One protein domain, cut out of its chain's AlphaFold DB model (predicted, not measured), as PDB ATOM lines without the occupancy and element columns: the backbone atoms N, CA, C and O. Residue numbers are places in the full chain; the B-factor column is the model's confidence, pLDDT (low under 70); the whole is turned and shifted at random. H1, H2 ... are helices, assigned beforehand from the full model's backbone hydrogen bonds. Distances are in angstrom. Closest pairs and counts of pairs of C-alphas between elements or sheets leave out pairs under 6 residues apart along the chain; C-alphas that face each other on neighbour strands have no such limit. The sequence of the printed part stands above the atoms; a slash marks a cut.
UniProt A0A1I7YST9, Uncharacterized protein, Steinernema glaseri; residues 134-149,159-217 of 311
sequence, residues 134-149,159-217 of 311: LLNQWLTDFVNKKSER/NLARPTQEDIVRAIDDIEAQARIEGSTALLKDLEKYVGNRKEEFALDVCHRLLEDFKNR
ATOM      1  N   LEU A 134     327.294 -26.463 274.645       86.06
ATOM      2  CA  LEU A 134     326.046 -26.097 275.328       86.06
ATOM      3  C   LEU A 134     326.098 -24.689 275.933       86.06
ATOM      4  O   LEU A 134     325.085 -24.000 275.964       86.06
ATOM      5  N   LEU A 135     327.280 -24.242 276.364       87.31
ATOM      6  CA  LEU A 135     327.469 -22.879 276.853       87.31
ATOM      7  C   LEU A 135     327.436 -21.878 275.695       87.31
ATOM      8  O   LEU A 135     326.822 -20.831 275.828       87.31
ATOM      9  N   ASN A 136     328.035 -22.216 274.550       85.62
ATOM     10  CA  ASN A 136     327.936 -21.436 273.311       85.62
ATOM     11  C   ASN A 136     326.477 -21.219 272.883       85.62
ATOM     12  O   ASN A 136     326.079 -20.094 272.577       85.62
ATOM     13  N   GLN A 137     325.672 -22.286 272.912       87.81
ATOM     14  CA  GLN A 137     324.245 -22.206 272.611       87.81
ATOM     15  C   GLN A 137     323.512 -21.325 273.626       87.81
ATOM     16  O   GLN A 137     322.828 -20.388 273.232       87.81
ATOM     17  N   TRP A 138     323.718 -21.565 274.925       90.88
ATOM     18  CA  TRP A 138     323.097 -20.756 275.973       90.88
ATOM     19  C   TRP A 138     323.477 -19.274 275.870       90.88
ATOM     20  O   TRP A 138     322.608 -18.419 275.976       90.88
ATOM     21  N   LEU A 139     324.751 -18.961 275.618       85.81
ATOM     22  CA  LEU A 139     325.234 -17.591 275.449       85.81
ATOM     23  C   LEU A 139     324.598 -16.924 274.234       85.81
ATOM     24  O   LEU A 139     324.131 -15.800 274.363       85.81
ATOM     25  N   THR A 140     324.544 -17.624 273.098       84.38
ATOM     26  CA  THR A 140     323.867 -17.171 271.873       84.38
ATOM     27  C   THR A 140     322.395 -16.861 272.151       84.38
ATOM     28  O   THR A 140     321.918 -15.779 271.819       84.38
ATOM     29  N   ASP A 141     321.677 -17.756 272.824       83.94
ATOM     30  CA  ASP A 141     320.262 -17.551 273.145       83.94
ATOM     31  C   ASP A 141     320.068 -16.407 274.154       83.94
ATOM     32  O   ASP A 141     319.140 -15.605 274.030       83.94
ATOM     33  N   PHE A 142     320.958 -16.302 275.145       82.75
ATOM     34  CA  PHE A 142     320.884 -15.294 276.196       82.75
ATOM     35  C   PHE A 142     321.100 -13.894 275.634       82.75
ATOM     36  O   PHE A 142     320.266 -13.018 275.847       82.75
ATOM     37  N   VAL A 143     322.190 -13.669 274.897       76.31
ATOM     38  CA  VAL A 143     322.542 -12.324 274.418       76.31
ATOM     39  C   VAL A 143     321.550 -11.786 273.393       76.31
ATOM     40  O   VAL A 143     321.351 -10.577 273.330       76.31
ATOM     41  N   ASN A 144     320.894 -12.668 272.635       73.62
ATOM     42  CA  ASN A 144     319.870 -12.294 271.658       73.62
ATOM     43  C   ASN A 144     318.452 -12.245 272.266       73.62
ATOM     44  O   ASN A 144     317.481 -11.958 271.561       73.62
ATOM     45  N   LYS A 145     318.294 -12.501 273.575       72.94
ATOM     46  CA  LYS A 145     316.999 -12.384 274.251       72.94
ATOM     47  C   LYS A 145     316.589 -10.912 274.336       72.94
ATOM     48  O   LYS A 145     317.310 -10.104 274.913       72.94
ATOM     49  N   LYS A 146     315.392 -10.581 273.834       55.97
ATOM     50  CA  LYS A 146     314.779  -9.255 274.019       55.97
ATOM     51  C   LYS A 146     314.611  -8.976 275.517       55.97
ATOM     52  O   LYS A 146     313.970  -9.763 276.215       55.97
ATOM     53  N   SER A 147     315.193  -7.886 276.013       50.72
ATOM     54  CA  SER A 147     314.997  -7.445 277.402       50.72
ATOM     55  C   SER A 147     313.512  -7.225 277.687       50.72
ATOM     56  O   SER A 147     312.823  -6.519 276.962       50.72
ATOM     57  N   GLU A 148     313.020  -7.802 278.780       44.16
ATOM     58  CA  GLU A 148     311.658  -7.568 279.277       44.16
ATOM     59  C   GLU A 148     311.562  -6.285 280.129       44.16
ATOM     60  O   GLU A 148     310.492  -5.958 280.648       44.16
ATOM     61  N   ARG A 149     312.666  -5.539 280.315       40.12
ATOM     62  CA  ARG A 149     312.652  -4.301 281.104       40.12
ATOM     63  C   ARG A 149     312.026  -3.168 280.296       40.12
ATOM     64  O   ARG A 149     312.707  -2.493 279.536       40.12
ATOM     65  N   ASN A 159     318.308  -3.857 273.270       48.75
ATOM     66  CA  ASN A 159     318.219  -4.678 274.461       48.75
ATOM     67  C   ASN A 159     318.800  -6.090 274.241       48.75
ATOM     68  O   ASN A 159     318.111  -7.090 274.438       48.75
ATOM     69  N   LEU A 160     320.077  -6.171 273.840       55.00
ATOM     70  CA  LEU A 160     320.862  -7.408 273.946       55.00
ATOM     71  C   LEU A 160     321.152  -7.667 275.428       55.00
ATOM     72  O   LEU A 160     321.772  -6.833 276.102       55.00
ATOM     73  N   ALA A 161     320.700  -8.803 275.960       60.66
ATOM     74  CA  ALA A 161     320.924  -9.120 277.363       60.66
ATOM     75  C   ALA A 161     322.420  -9.358 277.620       60.66
ATOM     76  O   ALA A 161     323.099 -10.083 276.892       60.66
ATOM     77  N   ARG A 162     322.957  -8.744 278.675       70.50
ATOM     78  CA  ARG A 162     324.360  -8.919 279.068       70.50
ATOM     79  C   ARG A 162     324.418  -9.920 280.217       70.50
ATOM     80  O   ARG A 162     323.936  -9.575 281.296       70.50
ATOM     81  N   PRO A 163     324.953 -11.135 280.007       75.56
ATOM     82  CA  PRO A 163     325.082 -12.085 281.097       75.56
ATOM     83  C   PRO A 163     326.095 -11.548 282.107       75.56
ATOM     84  O   PRO A 163     327.151 -11.028 281.737       75.56
ATOM     85  N   THR A 164     325.761 -11.644 283.388       78.62
ATOM     86  CA  THR A 164     326.712 -11.380 284.468       78.62
ATOM     87  C   THR A 164     327.623 -12.589 284.675       78.62
ATOM     88  O   THR A 164     327.350 -13.696 284.203       78.62
ATOM     89  N   GLN A 165     328.708 -12.392 285.426       79.12
ATOM     90  CA  GLN A 165     329.574 -13.492 285.850       79.12
ATOM     91  C   GLN A 165     328.772 -14.582 286.586       79.12
ATOM     92  O   GLN A 165     328.975 -15.767 286.330       79.12
ATOM     93  N   GLU A 166     327.830 -14.191 287.450       78.19
ATOM     94  CA  GLU A 166     326.968 -15.117 288.193       78.19
ATOM     95  C   GLU A 166     326.035 -15.913 287.270       78.19
ATOM     96  O   GLU A 166     325.854 -17.114 287.476       78.19
ATOM     97  N   ASP A 167     325.489 -15.279 286.225       81.50
ATOM     98  CA  ASP A 167     324.631 -15.955 285.243       81.50
ATOM     99  C   ASP A 167     325.399 -17.054 284.497       81.50
ATOM    100  O   ASP A 167     324.889 -18.159 284.316       81.50
ATOM    101  N   ILE A 168     326.649 -16.775 284.109       84.62
ATOM    102  CA  ILE A 168     327.509 -17.737 283.407       84.62
ATOM    103  C   ILE A 168     327.916 -18.882 284.337       84.62
ATOM    104  O   ILE A 168     327.884 -20.041 283.924       84.62
ATOM    105  N   VAL A 169     328.267 -18.590 285.594       88.06
ATOM    106  CA  VAL A 169     328.583 -19.635 286.584       88.06
ATOM    107  C   VAL A 169     327.373 -20.542 286.807       88.06
ATOM    108  O   VAL A 169     327.519 -21.764 286.755       88.06
ATOM    109  N   ARG A 170     326.172 -19.970 286.960       91.12
ATOM    110  CA  ARG A 170     324.934 -20.749 287.083       91.12
ATOM    111  C   ARG A 170     324.679 -21.606 285.844       91.12
ATOM    112  O   ARG A 170     324.379 -22.784 285.987       91.12
ATOM    113  N   ALA A 171     324.853 -21.054 284.643       89.81
ATOM    114  CA  ALA A 171     324.697 -21.815 283.404       89.81
ATOM    115  C   ALA A 171     325.676 -23.000 283.329       89.81
ATOM    116  O   ALA A 171     325.297 -24.092 282.911       89.81
ATOM    117  N   ILE A 172     326.925 -22.818 283.770       91.00
ATOM    118  CA  ILE A 172     327.917 -23.901 283.851       91.00
ATOM    119  C   ILE A 172     327.477 -24.978 284.853       91.00
ATOM    120  O   ILE A 172     327.592 -26.166 284.545       91.00
ATOM    121  N   ASP A 173     326.963 -24.588 286.022       92.06
ATOM    122  CA  ASP A 173     326.457 -25.523 287.035       92.06
ATOM    123  C   ASP A 173     325.249 -26.326 286.528       92.06
ATOM    124  O   ASP A 173     325.190 -27.543 286.724       92.06
ATOM    125  N   ASP A 174     324.328 -25.672 285.818       91.88
ATOM    126  CA  ASP A 174     323.159 -26.311 285.211       91.88
ATOM    127  C   ASP A 174     323.573 -27.309 284.116       91.88
ATOM    128  O   ASP A 174     323.079 -28.441 284.077       91.88
ATOM    129  N   ILE A 175     324.539 -26.939 283.263       91.31
ATOM    130  CA  ILE A 175     325.101 -27.831 282.236       91.31
ATOM    131  C   ILE A 175     325.795 -29.036 282.887       91.31
ATOM    132  O   ILE A 175     325.636 -30.168 282.422       91.31
ATOM    133  N   GLU A 176     326.544 -28.829 283.971       90.38
ATOM    134  CA  GLU A 176     327.203 -29.913 284.704       90.38
ATOM    135  C   GLU A 176     326.181 -30.866 285.343       90.38
ATOM    136  O   GLU A 176     326.322 -32.092 285.246       90.38
ATOM    137  N   ALA A 177     325.130 -30.326 285.963       90.81
ATOM    138  CA  ALA A 177     324.046 -31.111 286.543       90.81
ATOM    139  C   ALA A 177     323.319 -31.940 285.473       90.81
ATOM    140  O   ALA A 177     323.123 -33.146 285.659       90.81
ATOM    141  N   GLN A 178     323.002 -31.332 284.328       89.56
ATOM    142  CA  GLN A 178     322.360 -32.014 283.207       89.56
ATOM    143  C   GLN A 178     323.247 -33.132 282.644       89.56
ATOM    144  O   GLN A 178     322.788 -34.260 282.464       89.56
ATOM    145  N   ALA A 179     324.544 -32.871 282.466       88.50
ATOM    146  CA  ALA A 179     325.504 -33.863 281.985       88.50
ATOM    147  C   ALA A 179     325.604 -35.087 282.913       88.50
ATOM    148  O   ALA A 179     325.765 -36.216 282.439       88.50
ATOM    149  N   ARG A 180     325.478 -34.885 284.234       89.44
ATOM    150  CA  ARG A 180     325.438 -35.976 285.225       89.44
ATOM    151  C   ARG A 180     324.155 -36.801 285.125       89.44
ATOM    152  O   ARG A 180     324.234 -38.022 285.235       89.44
ATOM    153  N   ILE A 181     323.005 -36.161 284.907       90.62
ATOM    154  CA  ILE A 181     321.707 -36.842 284.752       90.62
ATOM    155  C   ILE A 181     321.684 -37.683 283.471       90.62
ATOM    156  O   ILE A 181     321.250 -38.833 283.490       90.62
ATOM    157  N   GLU A 182     322.193 -37.134 282.370       88.38
ATOM    158  CA  GLU A 182     322.240 -37.803 281.064       88.38
ATOM    159  C   GLU A 182     323.357 -38.852 280.956       88.38
ATOM    160  O   GLU A 182     323.372 -39.659 280.025       88.38
ATOM    161  N   GLY A 183     324.310 -38.854 281.892       84.62
ATOM    162  CA  GLY A 183     325.476 -39.737 281.851       84.62
ATOM    163  C   GLY A 183     326.493 -39.361 280.764       84.62
ATOM    164  O   GLY A 183     327.260 -40.216 280.309       84.62
ATOM    165  N   SER A 184     326.528 -38.094 280.338       85.69
ATOM    166  CA  SER A 184     327.441 -37.603 279.303       85.69
ATOM    167  C   SER A 184     328.869 -37.444 279.839       85.69
ATOM    168  O   SER A 184     329.307 -36.377 280.272       85.69
ATOM    169  N   THR A 185     329.633 -38.537 279.804       86.19
ATOM    170  CA  THR A 185     331.025 -38.562 280.297       86.19
ATOM    171  C   THR A 185     331.993 -37.704 279.477       86.19
ATOM    172  O   THR A 185     333.027 -37.297 280.002       86.19
ATOM    173  N   ALA A 186     331.684 -37.425 278.207       84.94
ATOM    174  CA  ALA A 186     332.504 -36.568 277.351       84.94
ATOM    175  C   ALA A 186     332.402 -35.095 277.778       84.94
ATOM    176  O   ALA A 186     333.420 -34.462 278.037       84.94
ATOM    177  N   LEU A 187     331.176 -34.599 277.968       86.31
ATOM    178  CA  LEU A 187     330.916 -33.222 278.389       86.31
ATOM    179  C   LEU A 187     331.466 -32.932 279.792       86.31
ATOM    180  O   LEU A 187     332.052 -31.878 280.013       86.31
ATOM    181  N   LEU A 188     331.345 -33.884 280.724       86.81
ATOM    182  CA  LEU A 188     331.929 -33.752 282.064       86.81
ATOM    183  C   LEU A 188     333.461 -33.651 282.027       86.81
ATOM    184  O   LEU A 188     334.034 -32.853 282.765       86.81
ATOM    185  N   LYS A 189     334.126 -34.405 281.142       87.81
ATOM    186  CA  LYS A 189     335.580 -34.293 280.941       87.81
ATOM    187  C   LYS A 189     335.976 -32.954 280.333       87.81
ATOM    188  O   LYS A 189     337.001 -32.401 280.722       87.81
ATOM    189  N   ASP A 190     335.191 -32.437 279.392       84.69
ATOM    190  CA  ASP A 190     335.454 -31.130 278.791       84.69
ATOM    191  C   ASP A 190     335.261 -30.003 279.819       84.69
ATOM    192  O   ASP A 190     336.126 -29.137 279.944       84.69
ATOM    193  N   LEU A 191     334.207 -30.057 280.639       86.31
ATOM    194  CA  LEU A 191     334.000 -29.120 281.749       86.31
ATOM    195  C   LEU A 191     335.154 -29.156 282.757       86.31
ATOM    196  O   LEU A 191     335.696 -28.110 283.117       86.31
ATOM    197  N   GLU A 192     335.589 -30.345 283.174       88.75
ATOM    198  CA  GLU A 192     336.721 -30.497 284.093       88.75
ATOM    199  C   GLU A 192     338.032 -29.965 283.486       88.75
ATOM    200  O   GLU A 192     338.809 -29.291 284.164       88.75
ATOM    201  N   LYS A 193     338.267 -30.224 282.195       87.19
ATOM    202  CA  LYS A 193     339.488 -29.825 281.483       87.19
ATOM    203  C   LYS A 193     339.575 -28.319 281.236       87.19
ATOM    204  O   LYS A 193     340.661 -27.754 281.371       87.19
ATOM    205  N   TYR A 194     338.481 -27.696 280.806       84.38
ATOM    206  CA  TYR A 194     338.478 -26.302 280.355       84.38
ATOM    207  C   TYR A 194     338.045 -25.315 281.444       84.38
ATOM    208  O   TYR A 194     338.544 -24.193 281.454       84.38
ATOM    209  N   VAL A 195     337.180 -25.731 282.374       87.38
ATOM    210  CA  VAL A 195     336.699 -24.886 283.481       87.38
ATOM    211  C   VAL A 195     337.366 -25.289 284.795       87.38
ATOM    212  O   VAL A 195     337.947 -24.458 285.499       87.38
ATOM    213  N   GLY A 196     337.326 -26.584 285.119       82.31
ATOM    214  CA  GLY A 196     337.869 -27.129 286.362       82.31
ATOM    215  C   GLY A 196     337.349 -26.389 287.600       82.31
ATOM    216  O   GLY A 196     336.174 -26.040 287.693       82.31
ATOM    217  N   ASN A 197     338.245 -26.096 288.545       84.69
ATOM    218  CA  ASN A 197     337.911 -25.378 289.783       84.69
ATOM    219  C   ASN A 197     337.854 -23.846 289.619       84.69
ATOM    220  O   ASN A 197     337.753 -23.134 290.613       84.69
ATOM    221  N   ARG A 198     337.963 -23.323 288.391       86.31
ATOM    222  CA  ARG A 198     338.115 -21.885 288.104       86.31
ATOM    223  C   ARG A 198     336.908 -21.326 287.354       86.31
ATOM    224  O   ARG A 198     337.052 -20.575 286.396       86.31
ATOM    225  N   LYS A 199     335.703 -21.709 287.792       85.12
ATOM    226  CA  LYS A 199     334.426 -21.294 287.180       85.12
ATOM    227  C   LYS A 199     334.284 -19.772 287.114       85.12
ATOM    228  O   LYS A 199     333.883 -19.244 286.085       85.12
ATOM    229  N   GLU A 200     334.668 -19.082 288.184       79.81
ATOM    230  CA  GLU A 200     334.588 -17.622 288.278       79.81
ATOM    231  C   GLU A 200     335.541 -16.908 287.310       79.81
ATOM    232  O   GLU A 200     335.111 -15.983 286.626       79.81
ATOM    233  N   GLU A 201     336.801 -17.347 287.217       83.69
ATOM    234  CA  GLU A 201     337.788 -16.786 286.279       83.69
ATOM    235  C   GLU A 201     337.375 -17.047 284.826       83.69
ATOM    236  O   GLU A 201     337.390 -16.141 283.999       83.69
ATOM    237  N   PHE A 202     336.922 -18.267 284.530       85.81
ATOM    238  CA  PHE A 202     336.420 -18.621 283.206       85.81
ATOM    239  C   PHE A 202     335.198 -17.774 282.813       85.81
ATOM    240  O   PHE A 202     335.107 -17.306 281.680       85.81
ATOM    241  N   ALA A 203     334.271 -17.531 283.744       79.62
ATOM    242  CA  ALA A 203     333.116 -16.671 283.508       79.62
ATOM    243  C   ALA A 203     333.519 -15.210 283.236       79.62
ATOM    244  O   ALA A 203     332.925 -14.567 282.372       79.62
ATOM    245  N   LEU A 204     334.549 -14.695 283.917       77.44
ATOM    246  CA  LEU A 204     335.097 -13.364 283.635       77.44
ATOM    247  C   LEU A 204     335.706 -13.284 282.234       77.44
ATOM    248  O   LEU A 204     335.409 -12.338 281.504       77.44
ATOM    249  N   ASP A 205     336.492 -14.281 281.826       79.38
ATOM    250  CA  ASP A 205     337.061 -14.344 280.473       79.38
ATOM    251  C   ASP A 205     335.960 -14.359 279.400       79.38
ATOM    252  O   ASP A 205     336.058 -13.671 278.379       79.38
ATOM    253  N   VAL A 206     334.871 -15.096 279.655       80.50
ATOM    254  CA  VAL A 206     333.692 -15.121 278.782       80.50
ATOM    255  C   VAL A 206     333.037 -13.736 278.706       80.50
ATOM    256  O   VAL A 206     332.779 -13.244 277.606       80.50
ATOM    257  N   CYS A 207     332.826 -13.065 279.842       78.69
ATOM    258  CA  CYS A 207     332.306 -11.694 279.884       78.69
ATOM    259  C   CYS A 207     333.186 -10.715 279.093       78.69
ATOM    260  O   CYS A 207     332.669  -9.910 278.318       78.69
ATOM    261  N   HIS A 208     334.509 -10.776 279.265       74.00
ATOM    262  CA  HIS A 208     335.446  -9.902 278.559       74.00
ATOM    263  C   HIS A 208     335.358 -10.069 277.046       74.00
ATOM    264  O   HIS A 208     335.324  -9.080 276.315       74.00
ATOM    265  N   ARG A 209     335.261 -11.310 276.578       78.94
ATOM    266  CA  ARG A 209     335.193 -11.602 275.150       78.94
ATOM    267  C   ARG A 209     333.845 -11.235 274.537       78.94
ATOM    268  O   ARG A 209     333.816 -10.662 273.455       78.94
ATOM    269  N   LEU A 210     332.745 -11.433 275.266       75.62
ATOM    270  CA  LEU A 210     331.441 -10.893 274.869       75.62
ATOM    271  C   LEU A 210     331.474  -9.366 274.770       75.62
ATOM    272  O   LEU A 210     330.936  -8.809 273.821       75.62
ATOM    273  N   LEU A 211     332.129  -8.673 275.708       69.06
ATOM    274  CA  LEU A 211     332.303  -7.219 275.636       69.06
ATOM    275  C   LEU A 211     333.098  -6.786 274.399       69.06
ATOM    276  O   LEU A 211     332.789  -5.745 273.825       69.06
ATOM    277  N   GLU A 212     334.105  -7.549 273.983       68.31
ATOM    278  CA  GLU A 212     334.811  -7.305 272.720       68.31
ATOM    279  C   GLU A 212     333.913  -7.553 271.506       68.31
ATOM    280  O   GLU A 212     333.878  -6.717 270.604       68.31
ATOM    281  N   ASP A 213     333.124  -8.628 271.506       68.69
ATOM    282  CA  ASP A 213     332.160  -8.925 270.440       68.69
ATOM    283  C   ASP A 213     331.077  -7.832 270.339       68.69
ATOM    284  O   ASP A 213     330.716  -7.410 269.238       68.69
ATOM    285  N   PHE A 214     330.628  -7.286 271.475       65.81
ATOM    286  CA  PHE A 214     329.738  -6.123 271.527       65.81
ATOM    287  C   PHE A 214     330.408  -4.843 271.008       65.81
ATOM    288  O   PHE A 214     329.746  -4.049 270.351       65.81
ATOM    289  N   LYS A 215     331.704  -4.625 271.272       61.31
ATOM    290  CA  LYS A 215     332.451  -3.456 270.759       61.31
ATOM    291  C   LYS A 215     332.710  -3.538 269.254       61.31
ATOM    292  O   LYS A 215     332.681  -2.518 268.573       61.31
ATOM    293  N   ASN A 216     332.982  -4.740 268.746       54.81
ATOM    294  CA  ASN A 216     333.264  -4.991 267.332       54.81
ATOM    295  C   ASN A 216     331.992  -4.970 266.468       54.81
ATOM    296  O   ASN A 216     332.067  -4.774 265.254       54.81
ATOM    297  N   ARG A 217     330.814  -5.118 267.084       57.59
ATOM    298  CA  ARG A 217     329.537  -4.729 266.484       57.59
ATOM    299  C   ARG A 217     329.434  -3.215 266.490       57.59
ATOM    300  O   ARG A 217     328.910  -2.640 267.431       57.59
TER     301      ARG A 217
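What this domain is: This is residues 134 to 149 and 159 to 217 of the 311 residues of an uncharacterized protein of Steinernema glaseri (UniProt A0A1I7YST9). The long helix H2 is the core of a small helical domain: H4 meets the part of it at residues 165 to 172, and the two open from there as a wide V, with H1 packed on H2 across the opening. At the other end of H2, H3 folds back beside it as a helical hairpin. The printed part has 75 residues with four named helices, H1, H2, H3 and H4 along the chain, and no named strand; its class is all helix. It is only just compact, close to loose, with a radius of gyration of the C-alphas of 13.2 A, and its outline is elongated, 36 by 24 by 18 A.

Where its parts are: H2 covers residues 165 to 182, from C-alpha 165 at (329.574, -13.492, 285.850) to C-alpha 182 at (322.240, -37.803, 281.064), a length of 25.8 A. H4, residues 199 to 216, is 25.7 A long and ends with C-alpha 216 at (333.264, -4.991, 267.332). The two shorter helices are H1, residues 134 to 143, which begins with C-alpha 134 at (326.046, -26.097, 275.328), and H3, residues 185 to 194.

How they stand to each other: H2 is the hub and touches the three other helices. With residues 165 to 172 alone it touches H4, which takes part with residues 199 to 207 alone; the closest C-alphas, those of Gln 165 and Ala 203, are 5.3 A apart. H2 and H4 run opposite ways at a steep tilt of 62 degrees. With residues 171 to 175 alone H2 touches H1, opposite ways at a steep tilt of 40 degrees, and the closest C-alphas are those of Leu 135 and Ile 172, at 7.1 A. With residues 176 to 180 alone H2 touches H3, its partner in the helical hairpin, at a shallow tilt of 27 degrees, opposite ways; the closest C-alphas, those of Ala 179 and Leu 188, are 6.4 A apart. H1 is apart from H3 and from H4. H3 and H4 are only just apart, at 8.4 A. In H1, H2, H3 and H4 every O i to N i+4 pair is within hydrogen-bond range.

The domain as a whole: The two C-alphas farthest apart, those of Arg 149 and Thr 185, are 38.9 A from each other. Residues 150 to 158, in the link from H1 to H2, are not printed, and C-alphas 149 and 159 are 8.7 A apart across this cut. The links from H2 to H3 and from H3 to H4 are tight, with 2 and 4 residues. The mean pLDDT of the printed part is 79.2, and it is under 70 at residues 146 to 149, 159 to 161 and 211 to 217.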